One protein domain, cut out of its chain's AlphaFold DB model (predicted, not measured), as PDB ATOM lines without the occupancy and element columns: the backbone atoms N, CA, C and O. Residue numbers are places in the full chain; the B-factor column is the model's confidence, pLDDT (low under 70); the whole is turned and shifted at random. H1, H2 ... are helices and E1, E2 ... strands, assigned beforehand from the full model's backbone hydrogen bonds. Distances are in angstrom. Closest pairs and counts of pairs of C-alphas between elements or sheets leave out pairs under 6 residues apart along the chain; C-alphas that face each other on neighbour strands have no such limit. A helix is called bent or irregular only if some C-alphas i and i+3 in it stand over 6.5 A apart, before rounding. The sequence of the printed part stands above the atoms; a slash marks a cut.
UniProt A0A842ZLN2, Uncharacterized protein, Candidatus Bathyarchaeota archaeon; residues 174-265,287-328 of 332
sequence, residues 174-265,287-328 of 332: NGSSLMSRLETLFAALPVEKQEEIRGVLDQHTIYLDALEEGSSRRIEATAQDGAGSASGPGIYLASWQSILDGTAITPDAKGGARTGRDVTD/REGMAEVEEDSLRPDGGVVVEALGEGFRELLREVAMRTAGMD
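Overview. This is residues 174 to 265 and 287 to 328 of the 332 residues of an uncharacterized protein of Candidatus Bathyarchaeota archaeon (UniProt A0A842ZLN2). One long helix, H2, spans the model like a beam; near its first end H1 and H5 gather, and towards its other end H3, H4 and the small hairpin of E1 and E2 make a second, loosely attached group. The hairpin lies beyond the end of H3, well away from H2, and residues 223 to 228 and 321 to 326 stick out. The printed part has 134 residues, with five named helices and two named strands in the order H1 H2 H3 E1 E2 H4 H5; the two strands are antiparallel, and the class is mostly helix. The whole is loose, with a radius of gyration of the C-alphas of 19.6 A and spans of 55 by 47 by 38 A.

Arrangement. Start with H1, residues 178 to 187, and go on to H2, residues 191 to 225: they are close but not clearly touching, with the closest C-alphas, Phe 186 and Gln 194, 6.9 A apart. H5, residues 303 to 324, touches H1 with residues 309 to 316 alone, closest at the C-alphas of Leu 185 and Gly 312, 6.9 A, at a steep tilt of 39 degrees, opposite ways. H5 also touches H2, about perpendicular at 79 degrees, closest at the C-alphas of Ile 197 and Val 305, 6.0 A. Further along, H2 and H3, residues 235 to 246, only just touch, with 3 pairs of C-alphas within 8 A; the closest are Ser 215 and Ile 235, 6.5 A. H4, residues 287 to 294, touches H3 about perpendicular at 86 degrees, closest at the C-alphas of Ala 238 and Val 293, 6.6 A; H4 and H2 are apart. Next look at the hairpin of E1, residues 248 to 251, and E2, residues 257 to 259: N 249 and O 258 are 2.9 A apart, within hydrogen-bond range. In H1, H2 and H3 every O i to N i+4 pair is within hydrogen-bond range; in H4 it is 3 of 4, in H5 16 of 18.

Along the chain. Find C-alpha 178 at (93.465, 127.855, 70.258), where H1 begins. H2 runs 50.3 A from C-alpha 191 to C-alpha 225 at (122.909, 97.638, 68.441). H3 is 16.3 A long. H5, 29.0 A long, ends at C-alpha 324, (81.791, 121.478, 66.704); it has a kink of 58 degrees near residue 310 and is irregular, with C-alphas 308 and 311 7.7 A apart.

Size, cuts and confidence. The C-alphas farthest apart are those of Ala 227 and Asp 328, 57.0 A. Residues 266 to 286 are not printed, and C-alphas 265 and 287 are 13.2 A apart across this cut. Of the links that are printed whole, none is long. Mean pLDDT of the printed part is 71.8; look for values under 70 at residues 225 to 246 and 287 to 299, among others.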
ATOM      1  N   ASN A 174      86.967 132.018  64.458       67.81
ATOM      2  CA  ASN A 174      87.071 133.338  63.817       67.81
ATOM      3  C   ASN A 174      88.493 133.675  63.311       67.81
ATOM      4  O   ASN A 174      88.936 134.817  63.393       67.81
ATOM      5  N   GLY A 175      89.226 132.670  62.816       70.38
ATOM      6  CA  GLY A 175      90.607 132.825  62.340       70.38
ATOM      7  C   GLY A 175      91.665 132.912  63.447       70.38
ATOM      8  O   GLY A 175      92.848 133.016  63.137       70.38
ATOM      9  N   SER A 176      91.266 132.840  64.722       76.06
ATOM     10  CA  SER A 176      92.185 132.745  65.860       76.06
ATOM     11  C   SER A 176      92.377 131.289  66.269       76.06
ATOM     12  O   SER A 176      91.407 130.552  66.468       76.06
ATOM     13  N   SER A 177      93.636 130.871  66.387       82.31
ATOM     14  CA  SER A 177      93.961 129.526  66.851       82.31
ATOM     15  C   SER A 177      93.734 129.384  68.354       82.31
ATOM     16  O   SER A 177      93.805 130.364  69.101       82.31
ATOM     17  N   LEU A 178      93.509 128.152  68.823       81.62
ATOM     18  CA  LEU A 178      93.465 127.855  70.258       81.62
ATOM     19  C   LEU A 178      94.731 128.359  70.974       81.62
ATOM     20  O   LEU A 178      94.632 128.895  72.074       81.62
ATOM     21  N   MET A 179      95.892 128.260  70.319       81.88
ATOM     22  CA  MET A 179      97.165 128.776  70.826       81.88
ATOM     23  C   MET A 179      97.120 130.294  71.036       81.88
ATOM     24  O   MET A 179      97.410 130.778  72.122       81.88
ATOM     25  N   SER A 180      96.654 131.053  70.043       85.12
ATOM     26  CA  SER A 180      96.533 132.515  70.144       85.12
ATOM     27  C   SER A 180      95.549 132.948  71.245       85.12
ATOM     28  O   SER A 180      95.738 133.963  71.917       85.12
ATOM     29  N   ARG A 181      94.484 132.166  71.463       85.06
ATOM     30  CA  ARG A 181      93.511 132.401  72.544       85.06
ATOM     31  C   ARG A 181      94.110 132.093  73.920       85.06
ATOM     32  O   ARG A 181      93.878 132.848  74.860       85.06
ATOM     33  N   LEU A 182      94.923 131.042  74.030       86.81
ATOM     34  CA  LEU A 182      95.698 130.732  75.237       86.81
ATOM     35  C   LEU A 182      96.721 131.828  75.561       86.81
ATOM     36  O   LEU A 182      96.806 132.256  76.709       86.81
ATOM     37  N   GLU A 183      97.436 132.339  74.557       88.94
ATOM     38  CA  GLU A 183      98.351 133.480  74.712       88.94
ATOM     39  C   GLU A 183      97.616 134.725  75.223       88.94
ATOM     40  O   GLU A 183      98.122 135.439  76.087       88.94
ATOM     41  N   THR A 184      96.390 134.953  74.745       90.38
ATOM     42  CA  THR A 184      95.539 136.058  75.208       90.38
ATOM     43  C   THR A 184      95.129 135.883  76.674       90.38
ATOM     44  O   THR A 184      95.214 136.839  77.444       90.38
ATOM     45  N   LEU A 185      94.727 134.673  77.085       89.38
ATOM     46  CA  LEU A 185      94.423 134.374  78.491       89.38
ATOM     47  C   LEU A 185      95.643 134.588  79.387       89.38
ATOM     48  O   LEU A 185      95.526 135.188  80.452       89.38
ATOM     49  N   PHE A 186      96.814 134.140  78.941       90.50
ATOM     50  CA  PHE A 186      98.060 134.333  79.670       90.50
ATOM     51  C   PHE A 186      98.429 135.817  79.797       90.50
ATOM     52  O   PHE A 186      98.774 136.277  80.885       90.50
ATOM     53  N   ALA A 187      98.292 136.592  78.719       91.88
ATOM     54  CA  ALA A 187      98.565 138.029  78.720       91.88
ATOM     55  C   ALA A 187      97.612 138.832  79.624       91.88
ATOM     56  O   ALA A 187      97.983 139.905  80.099       91.88
ATOM     57  N   ALA A 188      96.401 138.323  79.873       91.94
ATOM     58  CA  ALA A 188      95.421 138.948  80.759       91.94
ATOM     59  C   ALA A 188      95.722 138.745  82.257       91.94
ATOM     60  O   ALA A 188      95.126 139.429  83.092       91.94
ATOM     61  N   LEU A 189      96.627 137.826  82.616       91.19
ATOM     62  CA  LEU A 189      97.012 137.594  84.009       91.19
ATOM     63  C   LEU A 189      97.875 138.740  84.571       91.19
ATOM     64  O   LEU A 189      98.589 139.394  83.811       91.19
ATOM     65  N   PRO A 190      97.886 138.960  85.901       93.19
ATOM     66  CA  PRO A 190      98.839 139.863  86.550       93.19
ATOM     67  C   PRO A 190     100.291 139.483  86.242       93.19
ATOM     68  O   PRO A 190     100.610 138.296  86.147       93.19
ATOM     69  N   VAL A 191     101.182 140.473  86.127       91.31
ATOM     70  CA  VAL A 191     102.590 140.264  85.736       91.31
ATOM     71  C   VAL A 191     103.301 139.314  86.701       91.31
ATOM     72  O   VAL A 191     104.045 138.441  86.265       91.31
ATOM     73  N   GLU A 192     102.993 139.407  87.993       88.62
ATOM     74  CA  GLU A 192     103.543 138.548  89.042       88.62
ATOM     75  C   GLU A 192     103.161 137.075  88.822       88.62
ATOM     76  O   GLU A 192     103.997 136.181  88.942       88.62
ATOM     77  N   LYS A 193     101.907 136.815  88.426       88.06
ATOM     78  CA  LYS A 193     101.429 135.466  88.088       88.06
ATOM     79  C   LYS A 193     101.977 134.977  86.753       88.06
ATOM     80  O   LYS A 193     102.251 133.790  86.612       88.06
ATOM     81  N   GLN A 194     102.183 135.871  85.788       88.81
ATOM     82  CA  GLN A 194     102.842 135.515  84.534       88.81
ATOM     83  C   GLN A 194     104.293 135.072  84.759       88.81
ATOM     84  O   GLN A 194     104.729 134.114  84.130       88.81
ATOM     85  N   GLU A 195     105.049 135.749  85.629       90.62
ATOM     86  CA  GLU A 195     106.427 135.362  85.969       90.62
ATOM     87  C   GLU A 195     106.488 134.018  86.703       90.62
ATOM     88  O   GLU A 195     107.293 133.164  86.334       90.62
ATOM     89  N   GLU A 196     105.591 133.795  87.668       88.75
ATOM     90  CA  GLU A 196     105.464 132.514  88.376       88.75
ATOM     91  C   GLU A 196     105.181 131.358  87.398       88.75
ATOM     92  O   GLU A 196     105.869 130.337  87.411       88.75
ATOM     93  N   ILE A 197     104.223 131.546  86.485       90.44
ATOM     94  CA  ILE A 197     103.861 130.550  85.468       90.44
ATOM     95  C   ILE A 197     105.001 130.324  84.469       90.44
ATOM     96  O   ILE A 197     105.258 129.176  84.115       90.44
ATOM     97  N   ARG A 198     105.711 131.374  84.023       90.62
ATOM     98  CA  ARG A 198     106.875 131.221  83.125       90.62
ATOM     99  C   ARG A 198     107.945 130.337  83.750       90.62
ATOM    100  O   ARG A 198     108.420 129.435  83.078       90.62
ATOM    101  N   GLY A 199     108.249 130.527  85.035       88.88
ATOM    102  CA  GLY A 199     109.214 129.682  85.739       88.88
ATOM    103  C   GLY A 199     108.831 128.198  85.721       88.88
ATOM    104  O   GLY A 199     109.679 127.345  85.468       88.88
ATOM    105  N   VAL A 200     107.545 127.885  85.918       88.38
ATOM    106  CA  VAL A 200     107.032 126.506  85.838       88.38
ATOM    107  C   VAL A 200     107.065 125.970  84.401       88.38
ATOM    108  O   VAL A 200     107.436 124.818  84.186       88.38
ATOM    109  N   LEU A 201     106.719 126.790  83.402       88.06
ATOM    110  CA  LEU A 201     106.767 126.406  81.985       88.06
ATOM    111  C   LEU A 201     108.200 126.155  81.500       88.06
ATOM    112  O   LEU A 201     108.425 125.190  80.771       88.06
ATOM    113  N   ASP A 202     109.166 126.964  81.932       89.94
ATOM    114  CA  ASP A 202     110.584 126.787  81.611       89.94
ATOM    115  C   ASP A 202     111.109 125.478  82.216       89.94
ATOM    116  O   ASP A 202     111.734 124.677  81.520       89.94
ATOM    117  N   GLN A 203     110.778 125.195  83.481       85.50
ATOM    118  CA  GLN A 203     111.094 123.912  84.121       85.50
ATOM    119  C   GLN A 203     110.451 122.730  83.391       85.50
ATOM    120  O   GLN A 203     111.089 121.695  83.203       85.50
ATOM    121  N   HIS A 204     109.199 122.876  82.954       83.19
ATOM    122  CA  HIS A 204     108.502 121.837  82.200       83.19
ATOM    123  C   HIS A 204     109.087 121.653  80.792       83.19
ATOM    124  O   HIS A 204     109.085 120.538  80.277       83.19
ATOM    125  N   THR A 205     109.609 122.710  80.173       86.19
ATOM    126  CA  THR A 205     110.304 122.625  78.881       86.19
ATOM    127  C   THR A 205     111.620 121.871  79.040       86.19
ATOM    128  O   THR A 205     111.837 120.897  78.334       86.19
ATOM    129  N   ILE A 206     112.427 122.220  80.050       84.94
ATOM    130  CA  ILE A 206     113.666 121.496  80.385       84.94
ATOM    131  C   ILE A 206     113.379 120.011  80.648       84.94
ATOM    132  O   ILE A 206     114.108 119.142  80.175       84.94
ATOM    133  N   TYR A 207     112.301 119.716  81.377       80.81
ATOM    134  CA  TYR A 207     111.850 118.347  81.616       80.81
ATOM    135  C   TYR A 207     111.506 117.606  80.314       80.81
ATOM    136  O   TYR A 207     111.947 116.474  80.121       80.81
ATOM    137  N   LEU A 208     110.734 118.228  79.414       81.69
ATOM    138  CA  LEU A 208     110.362 117.620  78.133       81.69
ATOM    139  C   LEU A 208     111.570 117.423  77.212       81.69
ATOM    140  O   LEU A 208     111.661 116.370  76.587       81.69
ATOM    141  N   ASP A 209     112.505 118.371  77.179       83.00
ATOM    142  CA  ASP A 209     113.737 118.268  76.391       83.00
ATOM    143  C   ASP A 209     114.611 117.111  76.897       83.00
ATOM    144  O   ASP A 209     115.057 116.275  76.111       83.00
ATOM    145  N   ALA A 210     114.799 116.994  78.218       79.75
ATOM    146  CA  ALA A 210     115.530 115.877  78.822       79.75
ATOM    147  C   ALA A 210     114.854 114.524  78.525       79.75
ATOM    148  O   ALA A 210     115.523 113.518  78.259       79.75
ATOM    149  N   LEU A 211     113.517 114.504  78.524       74.44
ATOM    150  CA  LEU A 211     112.704 113.334  78.205       74.44
ATOM    151  C   LEU A 211     112.828 112.931  76.728       74.44
ATOM    152  O   LEU A 211     113.015 111.749  76.417       74.44
ATOM    153  N   GLU A 212     112.763 113.896  75.815       79.81
ATOM    154  CA  GLU A 212     112.945 113.687  74.380       79.81
ATOM    155  C   GLU A 212     114.367 113.222  74.057       79.81
ATOM    156  O   GLU A 212     114.539 112.260  73.303       79.81
ATOM    157  N   GLU A 213     115.382 113.837  74.664       80.12
ATOM    158  CA  GLU A 213     116.782 113.468  74.466       80.12
ATOM    159  C   GLU A 213     117.050 112.039  74.959       80.12
ATOM    160  O   GLU A 213     117.626 111.218  74.240       80.12
ATOM    161  N   GLY A 214     116.563 111.699  76.158       74.81
ATOM    162  CA  GLY A 214     116.663 110.345  76.698       74.81
ATOM    163  C   GLY A 214     115.927 109.315  75.836       74.81
ATOM    164  O   GLY A 214     116.434 108.214  75.612       74.81
ATOM    165  N   SER A 215     114.743 109.662  75.319       74.06
ATOM    166  CA  SER A 215     113.979 108.801  74.407       74.06
ATOM    167  C   SER A 215     114.710 108.575  73.086       74.06
ATOM    168  O   SER A 215     114.882 107.429  72.672       74.06
ATOM    169  N   SER A 216     115.196 109.649  72.461       78.12
ATOM    170  CA  SER A 216     115.928 109.606  71.194       78.12
ATOM    171  C   SER A 216     117.195 108.763  71.316       78.12
ATOM    172  O   SER A 216     117.389 107.853  70.512       78.12
ATOM    173  N   ARG A 217     117.985 108.957  72.383       76.88
ATOM    174  CA  ARG A 217     119.175 108.136  72.670       76.88
ATOM    175  C   ARG A 217     118.845 106.642  72.761       76.88
ATOM    176  O   ARG A 217     119.549 105.821  72.179       76.88
ATOM    177  N   ARG A 218     117.754 106.268  73.442       72.06
ATOM    178  CA  ARG A 218     117.323 104.860  73.559       72.06
ATOM    179  C   ARG A 218     116.800 104.281  72.248       72.06
ATOM    180  O   ARG A 218     117.088 103.124  71.943       72.06
ATOM    181  N   ILE A 219     116.044 105.058  71.471       75.50
ATOM    182  CA  ILE A 219     115.575 104.639  70.142       75.50
ATOM    183  C   ILE A 219     116.776 104.399  69.225       75.50
ATOM    184  O   ILE A 219     116.820 103.373  68.550       75.50
ATOM    185  N   GLU A 220     117.764 105.296  69.231       78.06
ATOM    186  CA  GLU A 220     118.993 105.147  68.449       78.06
ATOM    187  C   GLU A 220     119.803 103.924  68.881       78.06
ATOM    188  O   GLU A 220     120.183 103.132  68.020       78.06
ATOM    189  N   ALA A 221     119.994 103.704  70.184       72.38
ATOM    190  CA  ALA A 221     120.694 102.527  70.703       72.38
ATOM    191  C   ALA A 221     119.976 101.218  70.328       72.38
ATOM    192  O   ALA A 221     120.590 100.282  69.814       72.38
ATOM    193  N   THR A 222     118.649 101.178  70.483       69.81
ATOM    194  CA  THR A 222     117.821 100.028  70.083       69.81
ATOM    195  C   THR A 222     117.895  99.796  68.571       69.81
ATOM    196  O   THR A 222     117.934  98.658  68.097       69.81
ATOM    197  N   ALA A 223     117.934 100.874  67.785       70.44
ATOM    198  CA  ALA A 223     118.058 100.796  66.343       70.44
ATOM    199  C   ALA A 223     119.467 100.366  65.892       70.44
ATOM    200  O   ALA A 223     119.576  99.646  64.903       70.44
ATOM    201  N   GLN A 224     120.546 100.767  66.553       71.06
ATOM    202  CA  GLN A 224     121.900 100.461  66.083       71.06
ATOM    203  C   GLN A 224     122.389  99.094  66.557       71.06
ATOM    204  O   GLN A 224     122.858  98.313  65.731       71.06
ATOM    205  N   ASP A 225     122.203  98.769  67.837       61.62
ATOM    206  CA  ASP A 225     122.909  97.638  68.441       61.62
ATOM    207  C   ASP A 225     122.047  96.385  68.611       61.62
ATOM    208  O   ASP A 225     122.591  95.297  68.786       61.62
ATOM    209  N   GLY A 226     120.708  96.494  68.587       55.59
ATOM    210  CA  GLY A 226     119.799  95.367  68.875       55.59
ATOM    211  C   GLY A 226     120.013  94.722  70.257       55.59
ATOM    212  O   GLY A 226     119.345  93.749  70.606       55.59
ATOM    213  N   ALA A 227     120.943  95.260  71.047       49.28
ATOM    214  CA  ALA A 227     121.428  94.703  72.286       49.28
ATOM    215  C   ALA A 227     120.547  95.184  73.438       49.28
ATOM    216  O   ALA A 227     120.623  96.330  73.870       49.28
ATOM    217  N   GLY A 228     119.699  94.277  73.919       52.06
ATOM    218  CA  GLY A 228     119.559  93.992  75.346       52.06
ATOM    219  C   GLY A 228     119.138  95.105  76.303       52.06
ATOM    220  O   GLY A 228     119.301  94.907  77.502       52.06
ATOM    221  N   SER A 229     118.585  96.237  75.862       51.81
ATOM    222  CA  SER A 229     117.894  97.106  76.815       51.81
ATOM    223  C   SER A 229     116.548  96.468  77.167       51.81
ATOM    224  O   SER A 229     115.660  96.327  76.319       51.81
ATOM    225  N   ALA A 230     116.420  96.025  78.421       49.97
ATOM    226  CA  ALA A 230     115.168  95.527  78.990       49.97
ATOM    227  C   ALA A 230     114.100  96.633  79.079       49.97
ATOM    228  O   ALA A 230     112.906  96.342  79.157       49.97
ATOM    229  N   SER A 231     114.522  97.899  79.017       52.62
ATOM    230  CA  SER A 231     113.649  99.064  78.975       52.62
ATOM    231  C   SER A 231     113.542  99.552  77.530       52.62
ATOM    232  O   SER A 231     114.520  99.960  76.910       52.62
ATOM    233  N   GLY A 232     112.346  99.474  76.946       53.31
ATOM    234  CA  GLY A 232     112.086 100.051  75.626       53.31
ATOM    235  C   GLY A 232     112.193 101.584  75.622       53.31
ATOM    236  O   GLY A 232     112.786 102.193  76.511       53.31
ATOM    237  N   PRO A 233     111.541 102.270  74.671       54.81
ATOM    238  CA  PRO A 233     111.251 103.704  74.758       54.81
ATOM    239  C   PRO A 233     110.269 104.009  75.918       54.81
ATOM    240  O   PRO A 233     109.181 104.544  75.725       54.81
ATOM    241  N   GLY A 234     110.613 103.611  77.145       53.66
ATOM    242  CA  GLY A 234     109.743 103.534  78.316       53.66
ATOM    243  C   GLY A 234     109.478 104.869  79.002       53.66
ATOM    244  O   GLY A 234     108.860 104.896  80.057       53.66
ATOM    245  N   ILE A 235     109.889 105.995  78.423       56.09
ATOM    246  CA  ILE A 235     109.707 107.290  79.087       56.09
ATOM    247  C   ILE A 235     108.252 107.759  79.080       56.09
ATOM    248  O   ILE A 235     107.781 108.365  80.038       56.09
ATOM    249  N   TYR A 236     107.500 107.383  78.043       56.53
ATOM    250  CA  TYR A 236     106.051 107.563  78.022       56.53
ATOM    251  C   TYR A 236     105.343 106.577  78.953       56.53
ATOM    252  O   TYR A 236     104.296 106.919  79.488       56.53
ATOM    253  N   LEU A 237     105.923 105.393  79.196       54.69
ATOM    254  CA  LEU A 237     105.418 104.459  80.206       54.69
ATOM    255  C   LEU A 237     105.652 104.994  81.617       54.69
ATOM    256  O   LEU A 237     104.752 104.878  82.432       54.69
ATOM    257  N   ALA A 238     106.778 105.651  81.892       55.00
ATOM    258  CA  ALA A 238     106.999 106.320  83.172       55.00
ATOM    259  C   ALA A 238     106.120 107.564  83.344       55.00
ATOM    260  O   ALA A 238     105.593 107.793  84.426       55.00
ATOM    261  N   SER A 239     105.883 108.334  82.276       58.19
ATOM    262  CA  SER A 239     104.893 109.417  82.302       58.19
ATOM    263  C   SER A 239     103.485 108.875  82.573       58.19
ATOM    264  O   SER A 239     102.758 109.409  83.407       58.19
ATOM    265  N   TRP A 240     103.115 107.772  81.919       58.66
ATOM    266  CA  TRP A 240     101.843 107.092  82.136       58.66
ATOM    267  C   TRP A 240     101.734 106.516  83.549       58.66
ATOM    268  O   TRP A 240     100.720 106.729  84.205       58.66
ATOM    269  N   GLN A 241     102.788 105.879  84.055       61.12
ATOM    270  CA  GLN A 241     102.855 105.353  85.412       61.12
ATOM    271  C   GLN A 241     102.767 106.482  86.443       61.12
ATOM    272  O   GLN A 241     101.973 106.386  87.363       61.12
ATOM    273  N   SER A 242     103.458 107.603  86.235       62.03
ATOM    274  CA  SER A 242     103.351 108.798  87.081       62.03
ATOM    275  C   SER A 242     101.930 109.377  87.096       62.03
ATOM    276  O   SER A 242     101.436 109.794  88.145       62.03
ATOM    277  N   ILE A 243     101.238 109.373  85.950       67.12
ATOM    278  CA  ILE A 243      99.828 109.776  85.865       67.12
ATOM    279  C   ILE A 243      98.945 108.796  86.640       67.12
ATOM    280  O   ILE A 243      98.082 109.239  87.398       67.12
ATOM    281  N   LEU A 244      99.150 107.488  86.477       64.38
ATOM    282  CA  LEU A 244      98.421 106.471  87.236       64.38
ATOM    283  C   LEU A 244      98.652 106.646  88.735       64.38
ATOM    284  O   LEU A 244      97.688 106.729  89.489       64.38
ATOM    285  N   ASP A 245      99.906 106.806  89.140       65.62
ATOM    286  CA  ASP A 245     100.327 106.955  90.524       65.62
ATOM    287  C   ASP A 245      99.731 108.204  91.172       65.62
ATOM    288  O   ASP A 245      99.307 108.136  92.320       65.62
ATOM    289  N   GLY A 246      99.635 109.318  90.439       66.88
ATOM    290  CA  GLY A 246      99.029 110.568  90.909       66.88
ATOM    291  C   GLY A 246      97.500 110.628  90.805       66.88
ATOM    292  O   GLY A 246      96.888 111.569  91.313       66.88
ATOM    293  N   THR A 247      96.854 109.655  90.155       72.81
ATOM    294  CA  THR A 247      95.396 109.660  89.972       72.81
ATOM    295  C   THR A 247      94.700 109.320  91.287       72.81
ATOM    296  O   THR A 247      94.951 108.270  91.871       72.81
ATOM    297  N   ALA A 248      93.783 110.172  91.749       73.44
ATOM    298  CA  ALA A 248      92.936 109.860  92.897       73.44
ATOM    299  C   ALA A 248      91.959 108.723  92.534       73.44
ATOM    300  O   ALA A 248      91.096 108.903  91.676       73.44
ATOM    301  N   ILE A 249      92.097 107.556  93.167       66.31
ATOM    302  CA  ILE A 249      91.312 106.355  92.831       66.31
ATOM    303  C   ILE A 249      90.105 106.203  93.755       66.31
ATOM    304  O   ILE A 249      88.980 106.031  93.295       66.31
ATOM    305  N   THR A 250      90.316 106.225  95.071       60.06
ATOM    306  CA  THR A 250      89.251 105.962  96.053       60.06
ATOM    307  C   THR A 250      89.492 106.712  97.353       60.06
ATOM    308  O   THR A 250      90.639 107.020  97.664       60.06
ATOM    309  N   PRO A 251      88.449 106.962  98.156       59.19
ATOM    310  CA  PRO A 251      88.633 107.408  99.524       59.19
ATOM    311  C   PRO A 251      89.464 106.392 100.319       59.19
ATOM    312  O   PRO A 251      89.291 105.180 100.185       59.19
ATOM    313  N   ASP A 252      90.378 106.893 101.132       59.84
ATOM    314  CA  ASP A 252      91.071 106.167 102.181       59.84
ATOM    315  C   ASP A 252      90.066 105.773 103.270       59.84
ATOM    316  O   ASP A 252      89.028 106.421 103.434       59.84
ATOM    317  N   ALA A 253      90.393 104.755 104.066       54.53
ATOM    318  CA  ALA A 253      89.577 104.290 105.191       54.53
ATOM    319  C   ALA A 253      89.248 105.419 106.192       54.53
ATOM    320  O   ALA A 253      88.273 105.342 106.935       54.53
ATOM    321  N   LYS A 254      90.037 106.504 106.186       58.34
ATOM    322  CA  LYS A 254      89.865 107.699 107.025       58.34
ATOM    323  C   LYS A 254      89.249 108.907 106.300       58.34
ATOM    324  O   LYS A 254      89.162 109.978 106.894       58.34
ATOM    325  N   GLY A 255      88.832 108.765 105.039       51.59
ATOM    326  CA  GLY A 255      88.159 109.815 104.261       51.59
ATOM    327  C   GLY A 255      89.066 110.768 103.464       51.59
ATOM    328  O   GLY A 255      88.554 111.715 102.874       51.59
ATOM    329  N   GLY A 256      90.386 110.539 103.419       66.56
ATOM    330  CA  GLY A 256      91.295 111.204 102.462       66.56
ATOM    331  C   GLY A 256      91.184 110.598 101.056       66.56
ATOM    332  O   GLY A 256      90.558 109.563 100.909       66.56
ATOM    333  N   ALA A 257      91.763 111.188 100.009       65.38
ATOM    334  CA  ALA A 257      91.812 110.549  98.686       65.38
ATOM    335  C   ALA A 257      93.089 109.698  98.555       65.38
ATOM    336  O   ALA A 257      94.184 110.230  98.708       65.38
ATOM    337  N   ARG A 258      92.954 108.397  98.268       68.62
ATOM    338  CA  ARG A 258      94.065 107.512  97.879       68.62
ATOM    339  C   ARG A 258      94.444 107.774  96.434       68.62
ATOM    340  O   ARG A 258      93.571 107.936  95.577       68.62
ATOM    341  N   THR A 259      95.736 107.763  96.173       72.81
ATOM    342  CA  THR A 259      96.326 107.909  94.847       72.81
ATOM    343  C   THR A 259      96.612 106.536  94.242       72.81
ATOM    344  O   THR A 259      96.580 105.529  94.952       72.81
ATOM    345  N   GLY A 260      96.857 106.445  92.935       59.41
ATOM    346  CA  GLY A 260      97.150 105.161  92.300       59.41
ATOM    347  C   GLY A 260      98.386 104.484  92.864       59.41
ATOM    348  O   GLY A 260      98.380 103.261  92.980       59.41
ATOM    349  N   ARG A 261      99.346 105.274  93.360       66.75
ATOM    350  CA  ARG A 261     100.536 104.794  94.069       66.75
ATOM    351  C   ARG A 261     100.197 103.995  95.329       66.75
ATOM    352  O   ARG A 261     100.892 103.050  95.675       66.75
ATOM    353  N   ASP A 262      99.111 104.359  96.008       61.91
ATOM    354  CA  ASP A 262      98.679 103.719  97.257       61.91
ATOM    355  C   ASP A 262      97.977 102.364  97.021       61.91
ATOM    356  O   ASP A 262      97.610 101.670  97.976       61.91
ATOM    357  N   VAL A 263      97.745 102.000  95.752       56.75
ATOM    358  CA  VAL A 263      96.993 100.807  95.330       56.75
ATOM    359  C   VAL A 263      97.848  99.858  94.480       56.75
ATOM    360  O   VAL A 263      97.538  98.670  94.416       56.75
ATOM    361  N   THR A 264      98.940 100.330  93.871       51.22
ATOM    362  CA  THR A 264      99.813  99.536  92.984       51.22
ATOM    363  C   THR A 264     100.452  98.324  93.671       51.22
ATOM    364  O   THR A 264     100.618  97.290  93.026       51.22
ATOM    365  N   ASP A 265     100.696  98.396  94.983       43.50
ATOM    366  CA  ASP A 265     101.260  97.294  95.784       43.50
ATOM    367  C   ASP A 265     100.197  96.380  96.428       43.50
ATOM    368  O   ASP A 265     100.527  95.417  97.127       43.50
ATOM    369  N   ARG A 287     112.126  96.553  88.133       39.53
ATOM    370  CA  ARG A 287     112.539  97.642  89.007       39.53
ATOM    371  C   ARG A 287     113.783  98.363  88.499       39.53
ATOM    372  O   ARG A 287     113.841  99.561  88.695       39.53
ATOM    373  N   GLU A 288     114.724  97.704  87.828       41.31
ATOM    374  CA  GLU A 288     115.918  98.330  87.230       41.31
ATOM    375  C   GLU A 288     115.533  99.154  85.989       41.31
ATOM    376  O   GLU A 288     115.879 100.328  85.883       41.31
ATOM    377  N   GLY A 289     114.680  98.596  85.119       41.78
ATOM    378  CA  GLY A 289     114.144  99.310  83.953       41.78
ATOM    379  C   GLY A 289     113.190 100.464  84.294       41.78
ATOM    380  O   GLY A 289     113.012 101.356  83.463       41.78
ATOM    381  N   MET A 290     112.585 100.454  85.490       43.88
ATOM    382  CA  MET A 290     111.807 101.570  86.047       43.88
ATOM    383  C   MET A 290     112.674 102.546  86.856       43.88
ATOM    384  O   MET A 290     112.462 103.750  86.743       43.88
ATOM    385  N   ALA A 291     113.676 102.069  87.601       47.31
ATOM    386  CA  ALA A 291     114.589 102.898  88.390       47.31
ATOM    387  C   ALA A 291     115.426 103.825  87.500       47.31
ATOM    388  O   ALA A 291     115.536 105.004  87.812       47.31
ATOM    389  N   GLU A 292     115.903 103.348  86.342       47.28
ATOM    390  CA  GLU A 292     116.598 104.196  85.356       47.28
ATOM    391  C   GLU A 292     115.718 105.323  84.781       47.28
ATOM    392  O   GLU A 292     116.233 106.292  84.223       47.28
ATOM    393  N   VAL A 293     114.386 105.207  84.877       46.59
ATOM    394  CA  VAL A 293     113.444 106.234  84.401       46.59
ATOM    395  C   VAL A 293     112.948 107.127  85.542       46.59
ATOM    396  O   VAL A 293     112.635 108.294  85.306       46.59
ATOM    397  N   GLU A 294     112.902 106.611  86.772       48.84
ATOM    398  CA  GLU A 294     112.563 107.373  87.978       48.84
ATOM    399  C   GLU A 294     113.692 108.304  88.449       48.84
ATOM    400  O   GLU A 294     113.397 109.290  89.125       48.84
ATOM    401  N   GLU A 295     114.959 108.024  88.117       46.81
ATOM    402  CA  GLU A 295     116.080 108.657  88.825       46.81
ATOM    403  C   GLU A 295     116.292 110.151  88.513       46.81
ATOM    404  O   GLU A 295     116.806 110.855  89.378       46.81
ATOM    405  N   ASP A 296     115.847 110.687  87.363       47.47
ATOM    406  CA  ASP A 296     116.395 111.981  86.904       47.47
ATOM    407  C   ASP A 296     115.425 113.111  86.525       47.47
ATOM    408  O   ASP A 296     115.878 114.167  86.082       47.47
ATOM    409  N   SER A 297     114.106 112.998  86.723       53.47
ATOM    410  CA  SER A 297     113.258 114.209  86.789       53.47
ATOM    411  C   SER A 297     111.806 113.932  87.174       53.47
ATOM    412  O   SER A 297     110.976 113.519  86.364       53.47
ATOM    413  N   LEU A 298     111.461 114.261  88.419       61.06
ATOM    414  CA  LEU A 298     110.066 114.424  88.816       61.06
ATOM    415  C   LEU A 298     109.428 115.511  87.940       61.06
ATOM    416  O   LEU A 298     109.951 116.623  87.842       61.06
ATOM    417  N   ARG A 299     108.297 115.180  87.307       69.00
ATOM    418  CA  ARG A 299     107.498 116.129  86.525       69.00
ATOM    419  C   ARG A 299     107.247 117.395  87.364       69.00
ATOM    420  O   ARG A 299     106.742 117.261  88.481       69.00
ATOM    421  N   PRO A 300     107.551 118.602  86.850       77.44
ATOM    422  CA  PRO A 300     107.273 119.841  87.570       77.44
ATOM    423  C   PRO A 300     105.790 119.960  87.932       77.44
ATOM    424  O   PRO A 300     104.919 119.608  87.128       77.44
ATOM    425  N   ASP A 301     105.498 120.460  89.134       78.56
ATOM    426  CA  ASP A 301     104.123 120.662  89.587       78.56
ATOM    427  C   ASP A 301     103.449 121.778  88.773       78.56
ATOM    428  O   ASP A 301     103.804 122.954  88.853       78.56
ATOM    429  N   GLY A 302     102.459 121.389  87.969       79.38
ATOM    430  CA  GLY A 302     101.662 122.297  87.148       79.38
ATOM    431  C   GLY A 302     100.470 122.920  87.878       79.38
ATOM    432  O   GLY A 302      99.688 123.623  87.235       79.38
ATOM    433  N   GLY A 303     100.288 122.667  89.181       82.88
ATOM    434  CA  GLY A 303      99.126 123.115  89.955       82.88
ATOM    435  C   GLY A 303      98.854 124.615  89.835       82.88
ATOM    436  O   GLY A 303      97.723 125.011  89.563       82.88
ATOM    437  N   VAL A 304      99.903 125.439  89.903       84.88
ATOM    438  CA  VAL A 304      99.817 126.905  89.758       84.88
ATOM    439  C   VAL A 304      99.268 127.318  88.387       84.88
ATOM    440  O   VAL A 304      98.479 128.257  88.276       84.88
ATOM    441  N   VAL A 305      99.644 126.596  87.329       86.44
ATOM    442  CA  VAL A 305      99.176 126.857  85.959       86.44
ATOM    443  C   VAL A 305      97.701 126.487  85.825       86.44
ATOM    444  O   VAL A 305      96.921 127.235  85.238       86.44
ATOM    445  N   VAL A 306      97.299 125.347  86.400       86.81
ATOM    446  CA  VAL A 306      95.904 124.886  86.394       86.81
ATOM    447  C   VAL A 306      95.012 125.813  87.219       86.81
ATOM    448  O   VAL A 306      93.897 126.102  86.795       86.81
ATOM    449  N   GLU A 307      95.488 126.311  88.358       88.75
ATOM    450  CA  GLU A 307      94.763 127.284  89.178       88.75
ATOM    451  C   GLU A 307      94.565 128.608  88.426       88.75
ATOM    452  O   GLU A 307      93.455 129.134  88.381       88.75
ATOM    453  N   ALA A 308      95.616 129.120  87.781       86.81
ATOM    454  CA  ALA A 308      95.576 130.424  87.126       86.81
ATOM    455  C   ALA A 308      94.839 130.427  85.774       86.81
ATOM    456  O   ALA A 308      94.161 131.399  85.447       86.81
ATOM    457  N   LEU A 309      94.984 129.371  84.967       88.38
ATOM    458  CA  LEU A 309      94.462 129.319  83.593       88.38
ATOM    459  C   LEU A 309      93.332 128.302  83.398       88.38
ATOM    460  O   LEU A 309      92.670 128.319  82.359       88.38
ATOM    461  N   GLY A 310      93.089 127.413  84.363       87.25
ATOM    462  CA  GLY A 310      92.197 126.266  84.189       87.25
ATOM    463  C   GLY A 310      90.744 126.639  83.918       87.25
ATOM    464  O   GLY A 310      90.111 126.016  83.066       87.25
ATOM    465  N   GLU A 311      90.202 127.656  84.594       88.56
ATOM    466  CA  GLU A 311      88.827 128.112  84.341       88.56
ATOM    467  C   GLU A 311      88.677 128.711  82.940       88.56
ATOM    468  O   GLU A 311      87.809 128.279  82.180       88.56
ATOM    469  N   GLY A 312      89.578 129.627  82.566       86.88
ATOM    470  CA  GLY A 312      89.594 130.229  81.234       86.88
ATOM    471  C   GLY A 312      89.750 129.178  80.136       86.88
ATOM    472  O   GLY A 312      89.009 129.185  79.159       86.88
ATOM    473  N   PHE A 313      90.646 128.207  80.326       87.75
ATOM    474  CA  PHE A 313      90.847 127.119  79.374       87.75
ATOM    475  C   PHE A 313      89.612 126.219  79.218       87.75
ATOM    476  O   PHE A 313      89.248 125.868  78.095       87.75
ATOM    477  N   ARG A 314      88.929 125.868  80.317       88.81
ATOM    478  CA  ARG A 314      87.680 125.086  80.261       88.81
ATOM    479  C   ARG A 314      86.586 125.821  79.495       88.81
ATOM    480  O   ARG A 314      85.842 125.172  78.762       88.81
ATOM    481  N   GLU A 315      86.496 127.142  79.634       87.69
ATOM    482  CA  GLU A 315      85.549 127.949  78.860       87.69
ATOM    483  C   GLU A 315      85.884 127.922  77.365       87.69
ATOM    484  O   GLU A 315      85.010 127.639  76.547       87.69
ATOM    485  N   LEU A 316      87.165 128.094  77.006       85.62
ATOM    486  CA  LEU A 316      87.608 127.999  75.611       85.62
ATOM    487  C   LEU A 316      87.271 126.632  74.997       85.62
ATOM    488  O   LEU A 316      86.826 126.575  73.849       85.62
ATOM    489  N   LEU A 317      87.471 125.538  75.744       85.06
ATOM    490  CA  LEU A 317      87.124 124.185  75.300       85.06
ATOM    491  C   LEU A 317      85.616 123.993  75.149       85.06
ATOM    492  O   LEU A 317      85.181 123.325  74.211       85.06
ATOM    493  N   ARG A 318      84.814 124.578  76.045       86.12
ATOM    494  CA  ARG A 318      83.354 124.511  75.954       86.12
ATOM    495  C   ARG A 318      82.853 125.240  74.709       86.12
ATOM    496  O   ARG A 318      82.026 124.687  73.992       86.12
ATOM    497  N   GLU A 319      83.406 126.413  74.407       84.19
ATOM    498  CA  GLU A 319      83.106 127.175  73.188       84.19
ATOM    499  C   GLU A 319      83.449 126.375  71.918       84.19
ATOM    500  O   GLU A 319      82.630 126.255  71.007       84.19
ATOM    501  N   VAL A 320      84.631 125.743  71.884       81.81
ATOM    502  CA  VAL A 320      85.034 124.860  70.773       81.81
ATOM    503  C   VAL A 320      84.060 123.685  70.638       81.81
ATOM    504  O   VAL A 320      83.579 123.408  69.539       81.81
ATOM    505  N   ALA A 321      83.714 123.024  71.746       82.44
ATOM    506  CA  ALA A 321      82.793 121.892  71.748       82.44
ATOM    507  C   ALA A 321      81.396 122.276  71.227       82.44
ATOM    508  O   ALA A 321      80.867 121.586  70.353       82.44
ATOM    509  N   MET A 322      80.823 123.395  71.687       81.62
ATOM    510  CA  MET A 322      79.509 123.875  71.230       81.62
ATOM    511  C   MET A 322      79.481 124.154  69.723       81.62
ATOM    512  O   MET A 322      78.520 123.789  69.039       81.62
ATOM    513  N   ARG A 323      80.562 124.722  69.181       72.00
ATOM    514  CA  ARG A 323      80.678 125.011  67.750       72.00
ATOM    515  C   ARG A 323      80.858 123.748  66.911       72.00
ATOM    516  O   ARG A 323      80.212 123.610  65.875       72.00
ATOM    517  N   THR A 324      81.666 122.788  67.375       71.62
ATOM    518  CA  THR A 324      81.791 121.478  66.704       71.62
ATOM    519  C   THR A 324      80.490 120.671  66.720       71.62
ATOM    520  O   THR A 324      80.225 119.925  65.781       71.62
ATOM    521  N   ALA A 325      79.648 120.864  67.739       75.56
ATOM    522  CA  ALA A 325      78.319 120.266  67.836       75.56
ATOM    523  C   ALA A 325      77.241 121.011  67.018       75.56
ATOM    524  O   ALA A 325      76.096 120.564  66.974       75.56
ATOM    525  N   GLY A 326      77.581 122.131  66.362       59.34
ATOM    526  CA  GLY A 326      76.661 122.897  65.517       59.34
ATOM    527  C   GLY A 326      75.589 123.687  66.278       59.34
ATOM    528  O   GLY A 326      74.529 123.955  65.717       59.34
ATOM    529  N   MET A 327      75.828 124.053  67.544       55.12
ATOM    530  CA  MET A 327      74.825 124.687  68.419       55.12
ATOM    531  C   MET A 327      74.808 126.231  68.396       55.12
ATOM    532  O   MET A 327      74.024 126.832  69.126       55.12
ATOM    533  N   ASP A 328      75.585 126.884  67.530       44.81
ATOM    534  CA  ASP A 328      75.685 128.359  67.451       44.81
ATOM    535  C   ASP A 328      74.496 129.058  66.743       44.81
ATOM    536  O   ASP A 328      74.569 130.239  66.416       44.81
TER     537      ASP A 328